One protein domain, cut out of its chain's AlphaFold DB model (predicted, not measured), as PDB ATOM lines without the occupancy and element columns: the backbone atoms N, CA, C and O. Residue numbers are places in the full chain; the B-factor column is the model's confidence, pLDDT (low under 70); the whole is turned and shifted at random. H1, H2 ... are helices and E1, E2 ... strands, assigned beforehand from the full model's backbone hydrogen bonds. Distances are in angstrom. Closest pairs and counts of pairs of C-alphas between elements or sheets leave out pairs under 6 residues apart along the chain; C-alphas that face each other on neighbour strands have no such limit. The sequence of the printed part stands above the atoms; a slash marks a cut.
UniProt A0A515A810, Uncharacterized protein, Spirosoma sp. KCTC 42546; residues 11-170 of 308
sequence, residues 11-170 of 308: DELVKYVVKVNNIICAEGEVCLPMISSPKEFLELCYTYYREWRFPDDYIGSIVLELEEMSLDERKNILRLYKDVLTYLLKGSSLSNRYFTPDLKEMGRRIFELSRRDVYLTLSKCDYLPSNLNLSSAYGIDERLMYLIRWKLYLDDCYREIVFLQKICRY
ATOM      1  N   ASP A  11     112.898 124.611  90.974       50.62
ATOM      2  CA  ASP A  11     112.258 125.537  90.036       50.62
ATOM      3  C   ASP A  11     110.725 125.421  89.998       50.62
ATOM      4  O   ASP A  11     110.035 126.410  89.751       50.62
ATOM      5  N   GLU A  12     110.160 124.245  90.273       52.09
ATOM      6  CA  GLU A  12     108.713 124.064  90.423       52.09
ATOM      7  C   GLU A  12     108.206 124.637  91.749       52.09
ATOM      8  O   GLU A  12     107.112 125.197  91.794       52.09
ATOM      9  N   LEU A  13     109.022 124.581  92.808       51.56
ATOM     10  CA  LEU A  13     108.707 125.162  94.118       51.56
ATOM     11  C   LEU A  13     108.743 126.692  94.095       51.56
ATOM     12  O   LEU A  13     107.830 127.336  94.610       51.56
ATOM     13  N   VAL A  14     109.713 127.272  93.382       58.50
ATOM     14  CA  VAL A  14     109.710 128.703  93.046       58.50
ATOM     15  C   VAL A  14     108.457 129.062  92.236       58.50
ATOM     16  O   VAL A  14     107.741 129.990  92.604       58.50
ATOM     17  N   LYS A  15     108.116 128.294  91.191       55.47
ATOM     18  CA  LYS A  15     106.889 128.516  90.398       55.47
ATOM     19  C   LYS A  15     105.604 128.387  91.220       55.47
ATOM     20  O   LYS A  15     104.632 129.063  90.898       55.47
ATOM     21  N   TYR A  16     105.572 127.545  92.251       52.69
ATOM     22  CA  TYR A  16     104.408 127.365  93.119       52.69
ATOM     23  C   TYR A  16     104.194 128.562  94.056       52.69
ATOM     24  O   TYR A  16     103.100 129.123  94.072       52.69
ATOM     25  N   VAL A  17     105.252 129.033  94.732       54.34
ATOM     26  CA  VAL A  17     105.220 130.274  95.542       54.34
ATOM     27  C   VAL A  17     104.765 131.480  94.697       54.34
ATOM     28  O   VAL A  17     104.079 132.377  95.187       54.34
ATOM     29  N   VAL A  18     105.098 131.472  93.404       54.06
ATOM     30  CA  VAL A  18     104.744 132.507  92.420       54.06
ATOM     31  C   VAL A  18     103.305 132.379  91.906       54.06
ATOM     32  O   VAL A  18     102.569 133.365  91.873       54.06
ATOM     33  N   LYS A  19     102.854 131.170  91.543       47.62
ATOM     34  CA  LYS A  19     101.520 130.933  90.958       47.62
ATOM     35  C   LYS A  19     100.365 131.278  91.892       47.62
ATOM     36  O   LYS A  19      99.318 131.691  91.406       47.62
ATOM     37  N   VAL A  20     100.538 131.127  93.204       53.31
ATOM     38  CA  VAL A  20      99.474 131.393  94.190       53.31
ATOM     39  C   VAL A  20      99.138 132.892  94.295       53.31
ATOM     40  O   VAL A  20      98.048 133.242  94.737       53.31
ATOM     41  N   ASN A  21     100.018 133.784  93.822       55.94
ATOM     42  CA  ASN A  21      99.965 135.211  94.156       55.94
ATOM     43  C   ASN A  21      99.704 136.158  92.981       55.94
ATOM     44  O   ASN A  21      99.705 137.370  93.179       55.94
ATOM     45  N   ASN A  22      99.487 135.638  91.765       65.38
ATOM     46  CA  ASN A  22      99.380 136.457  90.547       65.38
ATOM     47  C   ASN A  22     100.569 137.440  90.392       65.38
ATOM     48  O   ASN A  22     100.419 138.573  89.932       65.38
ATOM     49  N   ILE A  23     101.752 137.005  90.828       72.19
ATOM     50  CA  ILE A  23     103.001 137.762  90.742       72.19
ATOM     51  C   ILE A  23     103.794 137.280  89.531       72.19
ATOM     52  O   ILE A  23     103.778 136.094  89.194       72.19
ATOM     53  N   ILE A  24     104.489 138.198  88.871       73.44
ATOM     54  CA  ILE A  24     105.365 137.913  87.734       73.44
ATOM     55  C   ILE A  24     106.813 138.195  88.115       73.44
ATOM     56  O   ILE A  24     107.093 139.005  89.001       73.44
ATOM     57  N   CYS A  25     107.737 137.487  87.469       82.06
ATOM     58  CA  CYS A  25     109.157 137.758  87.624       82.06
ATOM     59  C   CYS A  25     109.466 139.138  87.044       82.06
ATOM     60  O   CYS A  25     109.078 139.425  85.913       82.06
ATOM     61  N   ALA A  26     110.165 139.961  87.815       82.44
ATOM     62  CA  ALA A  26     110.470 141.332  87.435       82.44
ATOM     63  C   ALA A  26     111.916 141.509  86.948       82.44
ATOM     64  O   ALA A  26     112.423 142.624  86.905       82.44
ATOM     65  N   GLU A  27     112.609 140.410  86.635       86.38
ATOM     66  CA  GLU A  27     114.007 140.426  86.202       86.38
ATOM     67  C   GLU A  27     114.251 141.446  85.081       86.38
ATOM     68  O   GLU A  27     113.556 141.464  84.068       86.38
ATOM     69  N   GLY A  28     115.266 142.290  85.266       82.31
ATOM     70  CA  GLY A  28     115.632 143.334  84.311       82.31
ATOM     71  C   GLY A  28     114.842 144.636  84.459       82.31
ATOM     72  O   GLY A  28     115.280 145.655  83.924       82.31
ATOM     73  N   GLU A  29     113.745 144.655  85.222       86.38
ATOM     74  CA  GLU A  29     113.117 145.912  85.619       86.38
ATOM     75  C   GLU A  29     114.021 146.700  86.569       86.38
ATOM     76  O   GLU A  29     114.900 146.160  87.244       86.38
ATOM     77  N   VAL A  30     113.814 148.011  86.619       83.88
ATOM     78  CA  VAL A  30     114.624 148.916  87.427       83.88
ATOM     79  C   VAL A  30     113.724 149.653  88.399       83.88
ATOM     80  O   VAL A  30     112.709 150.220  88.009       83.88
ATOM     81  N   CYS A  31     114.136 149.641  89.659       83.19
ATOM     82  CA  CYS A  31     113.507 150.354  90.749       83.19
ATOM     83  C   CYS A  31     114.356 151.570  91.140       83.19
ATOM     84  O   CYS A  31     115.554 151.450  91.431       83.19
ATOM     85  N   LEU A  32     113.712 152.730  91.207       78.94
ATOM     86  CA  LEU A  32     114.296 153.994  91.639       78.94
ATOM     87  C   LEU A  32     114.055 154.231  93.141       78.94
ATOM     88  O   LEU A  32     112.925 154.515  93.540       78.94
ATOM     89  N   PRO A  33     115.088 154.164  94.004       77.44
ATOM     90  CA  PRO A  33     114.963 154.556  95.401       77.44
ATOM     91  C   PRO A  33     114.923 156.086  95.481       77.44
ATOM     92  O   PRO A  33     115.922 156.709  95.796       77.44
ATOM     93  N   MET A  34     113.804 156.714  95.128       78.81
ATOM     94  CA  MET A  34     113.631 158.171  95.180       78.81
ATOM     95  C   MET A  34     112.863 158.565  96.438       78.81
ATOM     96  O   MET A  34     111.708 158.966  96.364       78.81
ATOM     97  N   ILE A  35     113.504 158.432  97.601       83.38
ATOM     98  CA  ILE A  35     112.958 158.952  98.860       83.38
ATOM     99  C   ILE A  35     113.765 160.164  99.338       83.38
ATOM    100  O   ILE A  35     114.996 160.178  99.333       83.38
ATOM    101  N   SER A  36     113.058 161.200  99.773       83.50
ATOM    102  CA  SER A  36     113.587 162.466 100.286       83.50
ATOM    103  C   SER A  36     113.992 162.400 101.759       83.50
ATOM    104  O   SER A  36     114.794 163.217 102.218       83.50
ATOM    105  N   SER A  37     113.465 161.435 102.524       87.31
ATOM    106  CA  SER A  37     113.853 161.227 103.921       87.31
ATOM    107  C   SER A  37     113.528 159.819 104.444       87.31
ATOM    108  O   SER A  37     112.626 159.154 103.932       87.31
ATOM    109  N   PRO A  38     114.168 159.376 105.547       87.44
ATOM    110  CA  PRO A  38     113.762 158.153 106.246       87.44
ATOM    111  C   PRO A  38     112.326 158.201 106.793       87.44
ATOM    112  O   PRO A  38     111.731 157.157 107.037       87.44
ATOM    113  N   LYS A  39     111.767 159.398 107.021       88.19
ATOM    114  CA  LYS A  39     110.395 159.557 107.518       88.19
ATOM    115  C   LYS A  39     109.374 159.297 106.410       88.19
ATOM    116  O   LYS A  39     108.433 158.548 106.638       88.19
ATOM    117  N   GLU A  40     109.614 159.852 105.224       86.69
ATOM    118  CA  GLU A  40     108.800 159.588 104.034       86.69
ATOM    119  C   GLU A  40     108.752 158.088 103.735       86.69
ATOM    120  O   GLU A  40     107.677 157.536 103.547       86.69
ATOM    121  N   PHE A  41     109.892 157.395 103.805       87.50
ATOM    122  CA  PHE A  41     109.928 155.939 103.662       87.50
ATOM    123  C   PHE A  41     108.943 155.216 104.586       87.50
ATOM    124  O   PHE A  41     108.215 154.330 104.149       87.50
ATOM    125  N   LEU A  42     108.921 155.583 105.871       84.69
ATOM    126  CA  LEU A  42     108.027 154.957 106.843       84.69
ATOM    127  C   LEU A  42     106.566 155.235 106.503       84.69
ATOM    128  O   LEU A  42     105.754 154.315 106.540       84.69
ATOM    129  N   GLU A  43     106.241 156.482 106.160       85.06
ATOM    130  CA  GLU A  43     104.897 156.887 105.741       85.06
ATOM    131  C   GLU A  43     104.440 156.063 104.528       85.06
ATOM    132  O   GLU A  43     103.355 155.485 104.558       85.06
ATOM    133  N   LEU A  44     105.306 155.881 103.528       82.06
ATOM    134  CA  LEU A  44     105.032 155.037 102.365       82.06
ATOM    135  C   LEU A  44     104.857 153.569 102.738       82.06
ATOM    136  O   LEU A  44     103.905 152.932 102.289       82.06
ATOM    137  N   CYS A  45     105.728 153.023 103.592       81.31
ATOM    138  CA  CYS A  45     105.578 151.655 104.082       81.31
ATOM    139  C   CYS A  45     104.212 151.447 104.735       81.31
ATOM    140  O   CYS A  45     103.614 150.398 104.513       81.31
ATOM    141  N   TYR A  46     103.719 152.420 105.510       80.31
ATOM    142  CA  TYR A  46     102.404 152.352 106.146       80.31
ATOM    143  C   TYR A  46     101.250 152.471 105.148       80.31
ATOM    144  O   TYR A  46     100.293 151.704 105.265       80.31
ATOM    145  N   THR A  47     101.347 153.372 104.167       79.06
ATOM    146  CA  THR A  47     100.333 153.554 103.114       79.06
ATOM    147  C   THR A  47     100.132 152.265 102.319       79.06
ATOM    148  O   THR A  47      99.031 151.716 102.287       79.06
ATOM    149  N   TYR A  48     101.215 151.690 101.791       73.56
ATOM    150  CA  TYR A  48     101.150 150.475 100.974       73.56
ATOM    151  C   TYR A  48     101.002 149.183 101.802       73.56
ATOM    152  O   TYR A  48     100.754 148.111 101.248       73.56
ATOM    153  N   TYR A  49     101.087 149.254 103.143       66.25
ATOM    154  CA  TYR A  49     100.968 148.081 104.026       66.25
ATOM    155  C   TYR A  49      99.613 147.360 103.875       66.25
ATOM    156  O   TYR A  49      99.483 146.174 104.185       66.25
ATOM    157  N   ARG A  50      98.568 148.069 103.445       58.19
ATOM    158  CA  ARG A  50      97.204 147.524 103.371       58.19
ATOM    159  C   ARG A  50      96.762 147.144 101.962       58.19
ATOM    160  O   ARG A  50      95.791 146.401 101.828       58.19
ATOM    161  N   GLU A  51      97.463 147.632 100.946       61.53
ATOM    162  CA  GLU A  51      97.035 147.529  99.549       61.53
ATOM    163  C   GLU A  51      97.544 146.253  98.876       61.53
ATOM    164  O   GLU A  51      96.815 145.626  98.109       61.53
ATOM    165  N   TRP A  52      98.747 145.795  99.229       64.31
ATOM    166  CA  TRP A  52      99.327 144.574  98.663       64.31
ATOM    167  C   TRP A  52      99.261 143.426  99.661       64.31
ATOM    168  O   TRP A  52     100.058 143.342 100.601       64.31
ATOM    169  N   ARG A  53      98.278 142.545  99.466       57.59
ATOM    170  CA  ARG A  53      98.078 141.356 100.295       57.59
ATOM    171  C   ARG A  53      98.871 140.188  99.719       57.59
ATOM    172  O   ARG A  53      98.561 139.707  98.635       57.59
ATOM    173  N   PHE A  54      99.876 139.736 100.460       62.97
ATOM    174  CA  PHE A  54     100.357 138.361 100.334       62.97
ATOM    175  C   PHE A  54      99.378 137.441 101.083       62.97
ATOM    176  O   PHE A  54      98.663 137.934 101.956       62.97
ATOM    177  N   PRO A  55      99.289 136.140 100.763       57.38
ATOM    178  CA  PRO A  55      98.348 135.242 101.415       57.38
ATOM    179  C   PRO A  55      98.622 135.208 102.913       57.38
ATOM    180  O   PRO A  55      99.708 134.805 103.338       57.38
ATOM    181  N   ASP A  56      97.617 135.588 103.699       52.22
ATOM    182  CA  ASP A  56      97.700 135.610 105.162       52.22
ATOM    183  C   ASP A  56      97.913 134.198 105.754       52.22
ATOM    184  O   ASP A  56      98.328 134.073 106.904       52.22
ATOM    185  N   ASP A  57      97.683 133.133 104.969       57.41
ATOM    186  CA  ASP A  57      97.681 131.737 105.430       57.41
ATOM    187  C   ASP A  57      98.734 130.824 104.768       57.41
ATOM    188  O   ASP A  57      98.630 129.599 104.812       57.41
ATOM    189  N   TYR A  58      99.792 131.385 104.166       63.25
ATOM    190  CA  TYR A  58     100.887 130.572 103.604       63.25
ATOM    191  C   TYR A  58     101.463 129.587 104.638       63.25
ATOM    192  O   TYR A  58     101.658 128.408 104.348       63.25
ATOM    193  N   ILE A  59     101.643 130.033 105.882       62.69
ATOM    194  CA  ILE A  59     102.141 129.176 106.963       62.69
ATOM    195  C   ILE A  59     101.115 128.126 107.385       62.69
ATOM    196  O   ILE A  59     101.504 126.982 107.607       62.69
ATOM    197  N   GLY A  60      99.823 128.462 107.457       62.69
ATOM    198  CA  GLY A  60      98.790 127.467 107.745       62.69
ATOM    199  C   GLY A  60      98.731 126.386 106.671       62.69
ATOM    200  O   GLY A  60      98.684 125.206 107.010       62.69
ATOM    201  N   SER A  61      98.874 126.758 105.394       66.56
ATOM    202  CA  SER A  61      98.916 125.794 104.289       66.56
ATOM    203  C   SER A  61     100.100 124.820 104.392       66.56
ATOM    204  O   SER A  61      99.909 123.613 104.259       66.56
ATOM    205  N   ILE A  62     101.293 125.313 104.746       69.88
ATOM    206  CA  ILE A  62     102.480 124.473 104.972       69.88
ATOM    207  C   ILE A  62     102.303 123.587 106.204       69.88
ATOM    208  O   ILE A  62     102.680 122.419 106.190       69.88
ATOM    209  N   VAL A  63     101.738 124.115 107.292       68.19
ATOM    210  CA  VAL A  63     101.502 123.327 108.509       68.19
ATOM    211  C   VAL A  63     100.551 122.165 108.225       68.19
ATOM    212  O   VAL A  63     100.858 121.046 108.630       68.19
ATOM    213  N   LEU A  64      99.455 122.408 107.503       68.12
ATOM    214  CA  LEU A  64      98.502 121.371 107.104       68.12
ATOM    215  C   LEU A  64      99.159 120.312 106.210       68.12
ATOM    216  O   LEU A  64      99.017 119.123 106.481       68.12
ATOM    217  N   GLU A  65      99.949 120.731 105.216       72.25
ATOM    218  CA  GLU A  65     100.720 119.824 104.352       72.25
ATOM    219  C   GLU A  65     101.652 118.914 105.177       72.25
ATOM    220  O   GLU A  65     101.737 117.705 104.952       72.25
ATOM    221  N   LEU A  66     102.327 119.473 106.183       73.12
ATOM    222  CA  LEU A  66     103.265 118.734 107.027       73.12
ATOM    223  C   LEU A  66     102.581 117.793 108.030       73.12
ATOM    224  O   LEU A  66     103.221 116.840 108.481       73.12
ATOM    225  N   GLU A  67     101.330 118.040 108.432       71.69
ATOM    226  CA  GLU A  67     100.628 117.220 109.431       71.69
ATOM    227  C   GLU A  67     100.401 115.778 108.961       71.69
ATOM    228  O   GLU A  67     100.483 114.862 109.787       71.69
ATOM    229  N   GLU A  68     100.221 115.571 107.657       73.00
ATOM    230  CA  GLU A  68      99.929 114.270 107.041       73.00
ATOM    231  C   GLU A  68     101.190 113.457 106.692       73.00
ATOM    232  O   GLU A  68     101.118 112.257 106.429       73.00
ATOM    233  N   MET A  69     102.369 114.083 106.744       79.94
ATOM    234  CA  MET A  69     103.641 113.483 106.324       79.94
ATOM    235  C   MET A  69     104.365 112.734 107.450       79.94
ATOM    236  O   MET A  69     104.225 113.058 108.636       79.94
ATOM    237  N   SER A  70     105.233 111.784 107.099       83.19
ATOM    238  CA  SER A  70     106.182 111.178 108.042       83.19
ATOM    239  C   SER A  70     107.247 112.178 108.515       83.19
ATOM    240  O   SER A  70     107.467 113.230 107.916       83.19
ATOM    241  N   LEU A  71     107.958 111.858 109.600       78.62
ATOM    242  CA  LEU A  71     108.998 112.737 110.153       78.62
ATOM    243  C   LEU A  71     110.121 113.049 109.147       78.62
ATOM    244  O   LEU A  71     110.612 114.178 109.106       78.62
ATOM    245  N   ASP A  72     110.543 112.063 108.358       80.38
ATOM    246  CA  ASP A  72     111.635 112.246 107.400       80.38
ATOM    247  C   ASP A  72     111.178 113.029 106.164       80.38
ATOM    248  O   ASP A  72     111.922 113.877 105.670       80.38
ATOM    249  N   GLU A  73     109.930 112.843 105.728       81.81
ATOM    250  CA  GLU A  73     109.302 113.685 104.702       81.81
ATOM    251  C   GLU A  73     109.199 115.138 105.168       81.81
ATOM    252  O   GLU A  73     109.687 116.025 104.470       81.81
ATOM    253  N   ARG A  74     108.707 115.391 106.391       78.88
ATOM    254  CA  ARG A  74     108.648 116.747 106.969       78.88
ATOM    255  C   ARG A  74     110.014 117.424 106.972       78.88
ATOM    256  O   ARG A  74     110.136 118.572 106.556       78.88
ATOM    257  N   LYS A  75     111.062 116.723 107.424       80.38
ATOM    258  CA  LYS A  75     112.436 117.257 107.431       80.38
ATOM    259  C   LYS A  75     112.923 117.587 106.023       80.38
ATOM    260  O   LYS A  75     113.553 118.626 105.832       80.38
ATOM    261  N   ASN A  76     112.652 116.713 105.057       80.12
ATOM    262  CA  ASN A  76     113.059 116.916 103.671       80.12
ATOM    263  C   ASN A  76     112.339 118.111 103.040       80.12
ATOM    264  O   ASN A  76     113.005 118.959 102.448       80.12
ATOM    265  N   ILE A  77     111.022 118.214 103.217       77.62
ATOM    266  CA  ILE A  77     110.206 119.321 102.709       77.62
ATOM    267  C   ILE A  77     110.624 120.642 103.353       77.62
ATOM    268  O   ILE A  77     110.962 121.592 102.650       77.62
ATOM    269  N   LEU A  78     110.726 120.696 104.681       79.44
ATOM    270  CA  LEU A  78     111.173 121.901 105.377       79.44
ATOM    271  C   LEU A  78     112.591 122.326 104.974       79.44
ATOM    272  O   LEU A  78     112.893 123.518 104.969       79.44
ATOM    273  N   ARG A  79     113.491 121.383 104.658       81.00
ATOM    274  CA  ARG A  79     114.817 121.704 104.105       81.00
ATOM    275  C   ARG A  79     114.693 122.346 102.724       81.00
ATOM    276  O   ARG A  79     115.311 123.381 102.509       81.00
ATOM    277  N   LEU A  80     113.879 121.780 101.833       79.06
ATOM    278  CA  LEU A  80     113.647 122.334 100.494       79.06
ATOM    279  C   LEU A  80     113.078 123.756 100.560       79.06
ATOM    280  O   LEU A  80     113.616 124.652  99.914       79.06
ATOM    281  N   TYR A  81     112.061 123.993 101.396       77.56
ATOM    282  CA  TYR A  81     111.521 125.339 101.619       77.56
ATOM    283  C   TYR A  81     112.590 126.305 102.139       77.56
ATOM    284  O   TYR A  81     112.702 127.426 101.643       77.56
ATOM    285  N   LYS A  82     113.411 125.875 103.108       78.50
ATOM    286  CA  LYS A  82     114.505 126.699 103.636       78.50
ATOM    287  C   LYS A  82     115.509 127.069 102.543       78.50
ATOM    288  O   LYS A  82     115.917 128.229 102.477       78.50
ATOM    289  N   ASP A  83     115.902 126.115 101.705       76.50
ATOM    290  CA  ASP A  83     116.868 126.333 100.627       76.50
ATOM    291  C   ASP A  83     116.317 127.316  99.581       76.50
ATOM    292  O   ASP A  83     117.007 128.274  99.222       76.50
ATOM    293  N   VAL A  84     115.049 127.159  99.181       78.81
ATOM    294  CA  VAL A  84     114.364 128.069  98.243       78.81
ATOM    295  C   VAL A  84     114.240 129.478  98.818       78.81
ATOM    296  O   VAL A  84     114.625 130.446  98.162       78.81
ATOM    297  N   LEU A  85     113.758 129.621 100.055       78.25
ATOM    298  CA  LEU A  85     113.632 130.930 100.705       78.25
ATOM    299  C   LEU A  85     114.998 131.597 100.874       78.25
ATOM    300  O   LEU A  85     115.137 132.792 100.626       78.25
ATOM    301  N   THR A  86     116.031 130.823 101.216       77.69
ATOM    302  CA  THR A  86     117.411 131.320 101.289       77.69
ATOM    303  C   THR A  86     117.893 131.818  99.928       77.69
ATOM    304  O   THR A  86     118.516 132.876  99.853       77.69
ATOM    305  N   TYR A  87     117.614 131.077  98.853       80.00
ATOM    306  CA  TYR A  87     117.960 131.465  97.488       80.00
ATOM    307  C   TYR A  87     117.248 132.758  97.063       80.00
ATOM    308  O   TYR A  87     117.902 133.677  96.567       80.00
ATOM    309  N   LEU A  88     115.943 132.876  97.325       80.25
ATOM    310  CA  LEU A  88     115.159 134.077  97.024       80.25
ATOM    311  C   LEU A  88     115.652 135.289  97.829       80.25
ATOM    312  O   LEU A  88     115.952 136.339  97.258       80.25
ATOM    313  N   LEU A  89     115.836 135.129  99.144       77.19
ATOM    314  CA  LEU A  89     116.348 136.180 100.025       77.19
ATOM    315  C   LEU A  89     117.744 136.644  99.606       77.19
ATOM    316  O   LEU A  89     117.994 137.848  99.550       77.19
ATOM    317  N   LYS A  90     118.661 135.722  99.293       74.75
ATOM    318  CA  LYS A  90     120.033 136.071  98.887       74.75
ATOM    319  C   LYS A  90     120.112 136.644  97.474       74.75
ATOM    320  O   LYS A  90     120.974 137.483  97.235       74.75
ATOM    321  N   GLY A  91     119.257 136.183  96.562       77.56
ATOM    322  CA  GLY A  91     119.269 136.585  95.156       77.56
ATOM    323  C   GLY A  91     118.538 137.894  94.863       77.56
ATOM    324  O   GLY A  91     118.806 138.486  93.827       77.56
ATOM    325  N   SER A  92     117.660 138.352  95.761       84.75
ATOM    326  CA  SER A  92     116.902 139.600  95.602       84.75
ATOM    327  C   SER A  92     117.795 140.840  95.443       84.75
ATOM    328  O   SER A  92     118.795 141.010  96.152       84.75
ATOM    329  N   SER A  93     117.377 141.746  94.557       82.81
ATOM    330  CA  SER A  93     118.011 143.040  94.261       82.81
ATOM    331  C   SER A  93     118.062 143.976  95.462       82.81
ATOM    332  O   SER A  93     119.037 144.715  95.630       82.81
ATOM    333  N   LEU A  94     117.090 143.873  96.379       80.12
ATOM    334  CA  LEU A  94     117.165 144.466  97.710       80.12
ATOM    335  C   LEU A  94     118.091 143.623  98.591       80.12
ATOM    336  O   LEU A  94     117.705 143.045  99.611       80.12
ATOM    337  N   SER A  95     119.339 143.492  98.148       67.56
ATOM    338  CA  SER A  95     120.359 142.705  98.824       67.56
ATOM    339  C   SER A  95     120.575 143.237 100.240       67.56
ATOM    340  O   SER A  95     120.299 144.396 100.563       67.56
ATOM    341  N   ASN A  96     121.055 142.379 101.131       57.59
ATOM    342  CA  ASN A  96     120.923 142.608 102.574       57.59
ATOM    343  C   ASN A  96     121.810 143.736 103.152       57.59
ATOM    344  O   ASN A  96     121.743 144.034 104.344       57.59
ATOM    345  N   ARG A  97     122.558 144.442 102.290       62.81
ATOM    346  CA  ARG A  97     123.107 145.775 102.573       62.81
ATOM    347  C   ARG A  97     122.007 146.821 102.787       62.81
ATOM    348  O   ARG A  97     122.196 147.729 103.589       62.81
ATOM    349  N   TYR A  98     120.881 146.695 102.087       72.31
ATOM    350  CA  TYR A  98     119.781 147.665 102.084       72.31
ATOM    351  C   TYR A  98     118.556 147.174 102.851       72.31
ATOM    352  O   TYR A  98     117.835 147.983 103.425       72.31
ATOM    353  N   PHE A  99     118.362 145.856 102.927       76.50
ATOM    354  CA  PHE A  99     117.263 145.255 103.674       76.50
ATOM    355  C   PHE A  99     117.613 144.976 105.144       76.50
ATOM    356  O   PHE A  99     118.673 144.425 105.461       76.50
ATOM    357  N   THR A 100     116.678 145.294 106.035       69.81
ATOM    358  CA  THR A 100     116.627 144.853 107.435       69.81
ATOM    359  C   THR A 100     115.160 144.836 107.886       69.81
ATOM    360  O   THR A 100     114.422 145.723 107.471       69.81
ATOM    361  N   PRO A 101     114.703 143.887 108.719       66.94
ATOM    362  CA  PRO A 101     113.313 143.859 109.185       66.94
ATOM    363  C   PRO A 101     112.921 145.075 110.053       66.94
ATOM    364  O   PRO A 101     111.735 145.319 110.262       66.94
ATOM    365  N   ASP A 102     113.880 145.880 110.531       72.62
ATOM    366  CA  ASP A 102     113.596 147.187 111.142       72.62
ATOM    367  C   ASP A 102     113.328 148.256 110.065       72.62
ATOM    368  O   ASP A 102     114.247 148.758 109.414       72.62
ATOM    369  N   LEU A 103     112.062 148.653 109.907       77.94
ATOM    370  CA  LEU A 103     111.644 149.650 108.915       77.94
ATOM    371  C   LEU A 103     112.321 151.020 109.082       77.94
ATOM    372  O   LEU A 103     112.568 151.694 108.083       77.94
ATOM    373  N   LYS A 104     112.633 151.455 110.312       77.94
ATOM    374  CA  LYS A 104     113.273 152.767 110.532       77.94
ATOM    375  C   LYS A 104     114.671 152.776 109.942       77.94
ATOM    376  O   LYS A 104     115.082 153.735 109.289       77.94
ATOM    377  N   GLU A 105     115.389 151.688 110.167       72.06
ATOM    378  CA  GLU A 105     116.737 151.515 109.662       72.06
ATOM    379  C   GLU A 105     116.746 151.227 108.159       72.06
ATOM    380  O   GLU A 105     117.565 151.792 107.433       72.06
ATOM    381  N   MET A 106     115.810 150.414 107.664       80.44
ATOM    382  CA  MET A 106     115.652 150.207 106.227       80.44
ATOM    383  C   MET A 106     115.441 151.550 105.519       80.44
ATOM    384  O   MET A 106     116.156 151.854 104.567       80.44
ATOM    385  N   GLY A 107     114.570 152.415 106.050       85.44
ATOM    386  CA  GLY A 107     114.351 153.753 105.503       85.44
ATOM    387  C   GLY A 107     115.607 154.614 105.471       85.44
ATOM    388  O   GLY A 107     115.856 155.313 104.491       85.44
ATOM    389  N   ARG A 108     116.468 154.513 106.489       81.50
ATOM    390  CA  ARG A 108     117.772 155.185 106.479       81.50
ATOM    391  C   ARG A 108     118.691 154.648 105.378       81.50
ATOM    392  O   ARG A 108     119.306 155.442 104.667       81.50
ATOM    393  N   ARG A 109     118.791 153.325 105.221       80.00
ATOM    394  CA  ARG A 109     119.651 152.680 104.209       80.00
ATOM    395  C   ARG A 109     119.193 152.992 102.786       80.00
ATOM    396  O   ARG A 109     120.026 153.284 101.929       80.00
ATOM    397  N   ILE A 110     117.884 152.980 102.546       83.38
ATOM    398  CA  ILE A 110     117.291 153.343 101.254       83.38
ATOM    399  C   ILE A 110     117.468 154.839 100.976       83.38
ATOM    400  O   ILE A 110     117.789 155.214  99.850       83.38
ATOM    401  N   PHE A 111     117.387 155.694 101.998       85.56
ATOM    402  CA  PHE A 111     117.608 157.131 101.833       85.56
ATOM    403  C   PHE A 111     119.055 157.433 101.433       85.56
ATOM    404  O   PHE A 111     119.318 158.240 100.545       85.56
ATOM    405  N   GLU A 112     120.023 156.735 102.029       81.81
ATOM    406  CA  GLU A 112     121.421 156.843 101.606       81.81
ATOM    407  C   GLU A 112     121.654 156.376 100.168       81.81
ATOM    408  O   GLU A 112     122.545 156.913  99.506       81.81
ATOM    409  N   LEU A 113     120.887 155.387  99.697       79.56
ATOM    410  CA  LEU A 113     120.922 154.921  98.311       79.56
ATOM    411  C   LEU A 113     120.357 155.980  97.356       79.56
ATOM    412  O   LEU A 113     120.966 156.261  96.326       79.56
ATOM    413  N   SER A 114     119.265 156.629  97.771       81.00
ATOM    414  CA  SER A 114     118.574 157.694  97.028       81.00
ATOM    415  C   SER A 114     119.483 158.881  96.711       81.00
ATOM    416  O   SER A 114     119.336 159.541  95.694       81.00
ATOM    417  N   ARG A 115     120.471 159.147  97.573       80.62
ATOM    418  CA  ARG A 115     121.427 160.255  97.418       80.62
ATOM    419  C   ARG A 115     122.596 159.968  96.471       80.62
ATOM    420  O   ARG A 115     123.485 160.810  96.358       80.62
ATOM    421  N   ARG A 116     122.681 158.764  95.902       75.75
ATOM    422  CA  ARG A 116     123.845 158.298  95.127       75.75
ATOM    423  C   ARG A 116     123.521 157.989  93.666       75.75
ATOM    424  O   ARG A 116     124.374 157.399  93.011       75.75
ATOM    425  N   ASP A 117     122.320 158.325  93.196       69.75
ATOM    426  CA  ASP A 117     121.820 157.983  91.854       69.75
ATOM    427  C   ASP A 117     122.012 156.494  91.513       69.75
ATOM    428  O   ASP A 117     122.376 156.114  90.401       69.75
ATOM    429  N   VAL A 118     121.817 155.627  92.513       75.81
ATOM    430  CA  VAL A 118     121.915 154.176  92.346       75.81
ATOM    431  C   VAL A 118     120.527 153.609  92.115       75.81
ATOM    432  O   VAL A 118     119.618 153.818  92.915       75.81
ATOM    433  N   TYR A 119     120.409 152.817  91.059       78.88
ATOM    434  CA  TYR A 119     119.196 152.100  90.704       78.88
ATOM    435  C   TYR A 119     119.275 150.650  91.187       78.88
ATOM    436  O   TYR A 119     120.346 150.038  91.166       78.88
ATOM    437  N   LEU A 120     118.143 150.087  91.609       83.69
ATOM    438  CA  LEU A 120     118.031 148.664  91.925       83.69
ATOM    439  C   LEU A 120     117.499 147.929  90.695       83.69
ATOM    440  O   LEU A 120     116.307 147.988  90.407       83.69
ATOM    441  N   THR A 121     118.373 147.244  89.963       87.06
ATOM    442  CA  THR A 121     117.939 146.324  88.905       87.06
ATOM    443  C   THR A 121     117.403 145.052  89.546       87.06
ATOM    444  O   THR A 121     118.132 144.366  90.266       87.06
ATOM    445  N   LEU A 122     116.132 144.760  89.297       88.12
ATOM    446  CA  LEU A 122     115.436 143.590  89.804       88.12
ATOM    447  C   LEU A 122     116.018 142.315  89.178       88.12
ATOM    448  O   LEU A 122     116.375 142.259  88.000       88.12
ATOM    449  N   SER A 123     116.144 141.288  90.006       87.06
ATOM    450  CA  SER A 123     116.680 139.972  89.666       87.06
ATOM    451  C   SER A 123     115.553 138.970  89.420       87.06
ATOM    452  O   SER A 123     114.405 139.208  89.785       87.06
ATOM    453  N   LYS A 124     115.893 137.768  88.943       85.56
ATOM    454  CA  LYS A 124     114.962 136.626  88.910       85.56
ATOM    455  C   LYS A 124     114.389 136.193  90.270       85.56
ATOM    456  O   LYS A 124     113.482 135.367  90.320       85.56
ATOM    457  N   CYS A 125     114.944 136.689  91.375       84.12
ATOM    458  CA  CYS A 125     114.437 136.442  92.724       84.12
ATOM    459  C   CYS A 125     113.466 137.534  93.202       84.12
ATOM    460  O   CYS A 125     112.881 137.402  94.281       84.12
ATOM    461  N   ASP A 126     113.299 138.595  92.413       85.75
ATOM    462  CA  ASP A 126     112.361 139.674  92.669       85.75
ATOM    463  C   ASP A 126     111.111 139.495  91.814       85.75
ATOM    464  O   ASP A 126     111.161 139.148  90.630       85.75
ATOM    465  N   TYR A 127     109.976 139.740  92.449       83.88
ATOM    466  CA  TYR A 127     108.666 139.595  91.842       83.88
ATOM    467  C   TYR A 127     107.915 140.912  91.968       83.88
ATOM    468  O   TYR A 127     108.247 141.726  92.830       83.88
ATOM    469  N   LEU A 128     106.925 141.115  91.107       81.38
ATOM    470  CA  LEU A 128     105.985 142.235  91.158       81.38
ATOM    471  C   LEU A 128     104.556 141.714  90.927       81.38
ATOM    472  O   LEU A 128     104.385 140.669  90.289       81.38
ATOM    473  N   PRO A 129     103.513 142.413  91.407       79.50
ATOM    474  CA  PRO A 129     102.135 142.114  91.039       79.50
ATOM    475  C   PRO A 129     101.945 142.277  89.533       79.50
ATOM    476  O   PRO A 129     102.400 143.263  88.957       79.50
ATOM    477  N   SER A 130     101.213 141.363  88.897       77.31
ATOM    478  CA  SER A 130     100.901 141.485  87.465       77.31
ATOM    479  C   SER A 130     100.058 142.721  87.123       77.31
ATOM    480  O   SER A 130     100.043 143.160  85.976       77.31
ATOM    481  N   ASN A 131      99.368 143.293  88.113       73.25
ATOM    482  CA  ASN A 131      98.521 144.477  87.999       73.25
ATOM    483  C   ASN A 131      99.146 145.741  88.615       73.25
ATOM    484  O   ASN A 131      98.411 146.690  88.887       73.25
ATOM    485  N   LEU A 132     100.456 145.745  88.890       76.12
ATOM    486  CA  LEU A 132     101.121 146.896  89.499       76.12
ATOM    487  C   LEU A 132     100.908 148.144  88.635       76.12
ATOM    488  O   LEU A 132     101.261 148.159  87.452       76.12
ATOM    489  N   ASN A 133     100.321 149.187  89.220       63.00
ATOM    490  CA  ASN A 133     100.069 150.415  88.491       63.00
ATOM    491  C   ASN A 133     101.351 151.251  88.463       63.00
ATOM    492  O   ASN A 133     101.806 151.772  89.471       63.00
ATOM    493  N   LEU A 134     101.942 151.389  87.281       63.84
ATOM    494  CA  LEU A 134     103.161 152.177  87.102       63.84
ATOM    495  C   LEU A 134     102.880 153.685  86.994       63.84
ATOM    496  O   LEU A 134     103.811 154.468  86.797       63.84
ATOM    497  N   SER A 135     101.613 154.111  87.085       53.56
ATOM    498  CA  SER A 135     101.260 155.527  87.049       53.56
ATOM    499  C   SER A 135     101.635 156.193  88.373       53.56
ATOM    500  O   SER A 135     100.994 155.980  89.398       53.56
ATOM    501  N   SER A 136     102.669 157.028  88.329       52.12
ATOM    502  CA  SER A 136     103.262 157.757  89.448       52.12
ATOM    503  C   SER A 136     102.339 158.840  90.027       52.12
ATOM    504  O   SER A 136     102.658 160.027  89.948       52.12
ATOM    505  N   ALA A 137     101.205 158.474  90.632       48.53
ATOM    506  CA  ALA A 137     100.318 159.448  91.280       48.53
ATOM    507  C   ALA A 137     101.044 160.266  92.374       48.53
ATOM    508  O   ALA A 137     100.647 161.391  92.668       48.53
ATOM    509  N   TYR A 138     102.151 159.735  92.914       48.25
ATOM    510  CA  TYR A 138     102.944 160.343  93.988       48.25
ATOM    511  C   TYR A 138     104.431 160.559  93.656       48.25
ATOM    512  O   TYR A 138     105.209 160.869  94.550       48.25
ATOM    513  N   GLY A 139     104.859 160.377  92.399       54.25
ATOM    514  CA  GLY A 139     106.280 160.525  92.024       54.25
ATOM    515  C   GLY A 139     107.232 159.485  92.643       54.25
ATOM    516  O   GLY A 139     108.446 159.651  92.565       54.25
ATOM    517  N   ILE A 140     106.690 158.421  93.241       61.09
ATOM    518  CA  ILE A 140     107.427 157.328  93.881       61.09
ATOM    519  C   ILE A 140     107.241 156.061  93.053       61.09
ATOM    520  O   ILE A 140     106.136 155.755  92.609       61.09
ATOM    521  N   ASP A 141     108.328 155.321  92.857       72.75
ATOM    522  CA  ASP A 141     108.312 154.030  92.179       72.75
ATOM    523  C   ASP A 141     107.681 152.965  93.092       72.75
ATOM    524  O   ASP A 141     108.312 152.485  94.038       72.75
ATOM    525  N   GLU A 142     106.421 152.595  92.829       78.94
ATOM    526  CA  GLU A 142     105.691 151.572  93.595       78.94
ATOM    527  C   GLU A 142     106.438 150.227  93.644       78.94
ATOM    528  O   GLU A 142     106.299 149.472  94.610       78.94
ATOM    529  N   ARG A 143     107.319 149.955  92.667       82.56
ATOM    530  CA  ARG A 143     108.184 148.768  92.666       82.56
ATOM    531  C   ARG A 143     109.093 148.706  93.881       82.56
ATOM    532  O   ARG A 143     109.307 147.617  94.400       82.56
ATOM    533  N   LEU A 144     109.617 149.844  94.351       84.19
ATOM    534  CA  LEU A 144     110.472 149.888  95.540       84.19
ATOM    535  C   LEU A 144     109.710 149.379  96.753       84.19
ATOM    536  O   LEU A 144     110.184 148.520  97.498       84.19
ATOM    537  N   MET A 145     108.511 149.924  96.932       85.19
ATOM    538  CA  MET A 145     107.661 149.593  98.057       85.19
ATOM    539  C   MET A 145     107.245 148.128  97.986       85.19
ATOM    540  O   MET A 145     107.279 147.448  99.014       85.19
ATOM    541  N   TYR A 146     106.922 147.618  96.793       83.25
ATOM    542  CA  TYR A 146     106.592 146.210  96.620       83.25
ATOM    543  C   TYR A 146     107.797 145.314  96.898       83.25
ATOM    544  O   TYR A 146     107.671 144.337  97.625       83.25
ATOM    545  N   LEU A 147     108.976 145.660  96.386       85.81
ATOM    546  CA  LEU A 147     110.218 144.924  96.610       85.81
ATOM    547  C   LEU A 147     110.545 144.804  98.107       85.81
ATOM    548  O   LEU A 147     110.904 143.727  98.588       85.81
ATOM    549  N   ILE A 148     110.373 145.889  98.865       86.06
ATOM    550  CA  ILE A 148     110.506 145.894 100.330       86.06
ATOM    551  C   ILE A 148     109.500 144.935 100.963       86.06
ATOM    552  O   ILE A 148     109.861 144.102 101.795       86.06
ATOM    553  N   ARG A 149     108.239 145.038 100.547       82.31
ATOM    554  CA  ARG A 149     107.124 144.213 101.015       82.31
ATOM    555  C   ARG A 149     107.344 142.725 100.749       82.31
ATOM    556  O   ARG A 149     107.187 141.918 101.661       82.31
ATOM    557  N   TRP A 150     107.761 142.386  99.536       82.75
ATOM    558  CA  TRP A 150     108.145 141.046  99.112       82.75
ATOM    559  C   TRP A 150     109.258 140.496  99.995       82.75
ATOM    560  O   TRP A 150     109.173 139.372 100.487       82.75
ATOM    561  N   LYS A 151     110.281 141.309 100.272       82.88
ATOM    562  CA  LYS A 151     111.409 140.848 101.070       82.88
ATOM    563  C   LYS A 151     111.083 140.673 102.555       82.88
ATOM    564  O   LYS A 151     111.582 139.726 103.157       82.88
ATOM    565  N   LEU A 152     110.223 141.519 103.127       79.69
ATOM    566  CA  LEU A 152     109.675 141.315 104.478       79.69
ATOM    567  C   LEU A 152     108.884 140.006 104.556       79.69
ATOM    568  O   LEU A 152     109.120 139.203 105.452       79.69
ATOM    569  N   TYR A 153     108.017 139.756 103.574       79.38
ATOM    570  CA  TYR A 153     107.243 138.521 103.502       79.38
ATOM    571  C   TYR A 153     108.137 137.272 103.405       79.38
ATOM    572  O   TYR A 153     107.917 136.298 104.124       79.38
ATOM    573  N   LEU A 154     109.177 137.304 102.563       79.44
ATOM    574  CA  LEU A 154     110.146 136.210 102.461       79.44
ATOM    575  C   LEU A 154     110.918 135.973 103.769       79.44
ATOM    576  O   LEU A 154     111.166 134.816 104.116       79.44
ATOM    577  N   ASP A 155     111.300 137.037 104.485       78.12
ATOM    578  CA  ASP A 155     111.982 136.943 105.785       78.12
ATOM    579  C   ASP A 155     111.072 136.294 106.836       78.12
ATOM    580  O   ASP A 155     111.481 135.340 107.501       78.12
ATOM    581  N   ASP A 156     109.813 136.729 106.916       74.56
ATOM    582  CA  ASP A 156     108.819 136.141 107.814       74.56
ATOM    583  C   ASP A 156     108.592 134.654 107.497       74.56
ATOM    584  O   ASP A 156     108.680 133.807 108.388       74.56
ATOM    585  N   CYS A 157     108.420 134.300 106.220       74.69
ATOM    586  CA  CYS A 157     108.291 132.905 105.792       74.69
ATOM    587  C   CYS A 157     109.518 132.065 106.171       74.69
ATOM    588  O   CYS A 157     109.385 130.936 106.648       74.69
ATOM    589  N   TYR A 158     110.726 132.601 105.975       77.69
ATOM    590  CA  TYR A 158     111.969 131.914 106.322       77.69
ATOM    591  C   TYR A 158     112.060 131.639 107.824       77.69
ATOM    592  O   TYR A 158     112.385 130.519 108.229       77.69
ATOM    593  N   ARG A 159     111.727 132.633 108.655       72.12
ATOM    594  CA  ARG A 159     111.731 132.501 110.118       72.12
ATOM    595  C   ARG A 159     110.762 131.423 110.592       72.12
ATOM    596  O   ARG A 159     111.117 130.626 111.462       72.12
ATOM    597  N   GLU A 160     109.583 131.355 109.990       73.81
ATOM    598  CA  GLU A 160     108.583 130.332 110.296       73.81
ATOM    599  C   GLU A 160     109.055 128.931 109.875       73.81
ATOM    600  O   GLU A 160     108.969 127.990 110.661       73.81
ATOM    601  N   ILE A 161     109.671 128.770 108.698       77.06
ATOM    602  CA  ILE A 161     110.251 127.480 108.279       77.06
ATOM    603  C   ILE A 161     111.361 127.014 109.226       77.06
ATOM    604  O   ILE A 161     111.403 125.839 109.603       77.06
ATOM    605  N   VAL A 162     112.256 127.913 109.642       72.31
ATOM    606  CA  VAL A 162     113.309 127.599 110.625       72.31
ATOM    607  C   VAL A 162     112.694 127.161 111.955       72.31
ATOM    608  O   VAL A 162     113.140 126.176 112.554       72.31
ATOM    609  N   PHE A 163     111.635 127.839 112.396       73.50
ATOM    610  CA  PHE A 163     110.889 127.454 113.588       73.50
ATOM    611  C   PHE A 163     110.260 126.058 113.447       73.50
ATOM    612  O   PHE A 163     110.470 125.205 114.316       73.50
ATOM    613  N   LEU A 164     109.578 125.779 112.331       73.69
ATOM    614  CA  LEU A 164     108.989 124.471 112.032       73.69
ATOM    615  C   LEU A 164     110.048 123.356 112.026       73.69
ATOM    616  O   LEU A 164     109.846 122.315 112.651       73.69
ATOM    617  N   GLN A 165     111.222 123.577 111.421       74.56
ATOM    618  CA  GLN A 165     112.335 122.613 111.442       74.56
ATOM    619  C   GLN A 165     112.773 122.247 112.858       74.56
ATOM    620  O   GLN A 165     113.110 121.089 113.127       74.56
ATOM    621  N   LYS A 166     112.783 123.230 113.760       67.69
ATOM    622  CA  LYS A 166     113.177 123.037 115.152       67.69
ATOM    623  C   LYS A 166     112.136 122.219 115.909       67.69
ATOM    624  O   LYS A 166     112.503 121.244 116.565       67.69
ATOM    625  N   ILE A 167     110.853 122.565 115.792       66.62
ATOM    626  CA  ILE A 167     109.784 121.855 116.511       66.62
ATOM    627  C   ILE A 167     109.511 120.463 115.930       66.62
ATOM    628  O   ILE A 167     109.207 119.543 116.683       66.62
ATOM    629  N   CYS A 168     109.718 120.254 114.624       64.19
ATOM    630  CA  CYS A 168     109.598 118.937 113.995       64.19
ATOM    631  C   CYS A 168     110.609 117.915 114.539       64.19
ATOM    632  O   CYS A 168     110.439 116.723 114.308       64.19
ATOM    633  N   ARG A 169     111.643 118.330 115.286       55.75
ATOM    634  CA  ARG A 169     112.536 117.403 116.004       55.75
ATOM    635  C   ARG A 169     111.851 116.711 117.185       55.75
ATOM    636  O   ARG A 169     112.325 115.662 117.616       55.75
ATOM    637  N   TYR A 170     110.752 117.265 117.693       47.44
ATOM    638  CA  TYR A 170     110.022 116.735 118.836       47.44
ATOM    639  C   TYR A 170     108.818 115.920 118.341       47.44
ATOM    640  O   TYR A 170     107.950 116.419 117.626       47.44
TER     641      TYR A 170
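What this domain is: This is residues 11 to 170 of the 308 residues of an uncharacterized protein of Spirosoma sp. KCTC 42546 (UniProt A0A515A810). The longest helix, H6, runs through the middle of an elongated model; H4 packs on it and H3 sits loosely beside both, a three-helix bundle, up and down, each running against the one before. Towards the other end H2 and H5 pack steeply on each other; the small antiparallel sheet E1 E2 packs on H6 through E2, with H1 near H4. The printed part has 160 residues, with six named helices and two named strands in the order H1 E1 H2 H3 H4 H5 E2 H6: mostly helix, compact, radius of gyration of the C-alphas 16.8 A, spans 52 by 29 by 26 A.

How they stand to each other: H1, residues 11 to 19, is close to but not clearly touching H4, residues 71 to 91; the closest C-alphas, Val 14 and Val 84, are 7.0 A apart. E1, residues 23 to 25, is the antiparallel neighbour of E2, residues 127 to 129, with N 24 and O 128 within hydrogen-bond range at 2.9 A. H2, residues 38 to 48, touches H5, residues 103 to 114, at a steep tilt of 67 degrees, closest at C-alphas Pro 38 and Gly 107, 4.5 A. H3, residues 58 to 67, is close to but not clearly touching H6, residues 142 to 167; the closest C-alphas, Ile 59 and Cys 157, are 7.3 A apart. H4 touches H6 at a shallow tilt of 27 degrees, opposite ways, closest at C-alphas Leu 85 and Tyr 158, 5.9 A. In the six helices every O i to N i+4 pair is within hydrogen-bond range.

Where its parts are: H1 begins at C-alpha 11, (112.258, 125.537, 90.036). H4 is 30.0 A long; H6, 37.7 A, ends at C-alpha 167, (109.784, 121.855, 116.511).

The domain as a whole: The C-alphas farthest apart, Ser 70 and Arg 115, are 52.5 A apart. The printed part has no cut; the links E1 to H2, H4 to H5, H5 to E2 and E2 to H6 are long. The mean pLDDT of the printed part is 73.9, and 47 residues are under 70, among them 11 to 22 and 49 to 64.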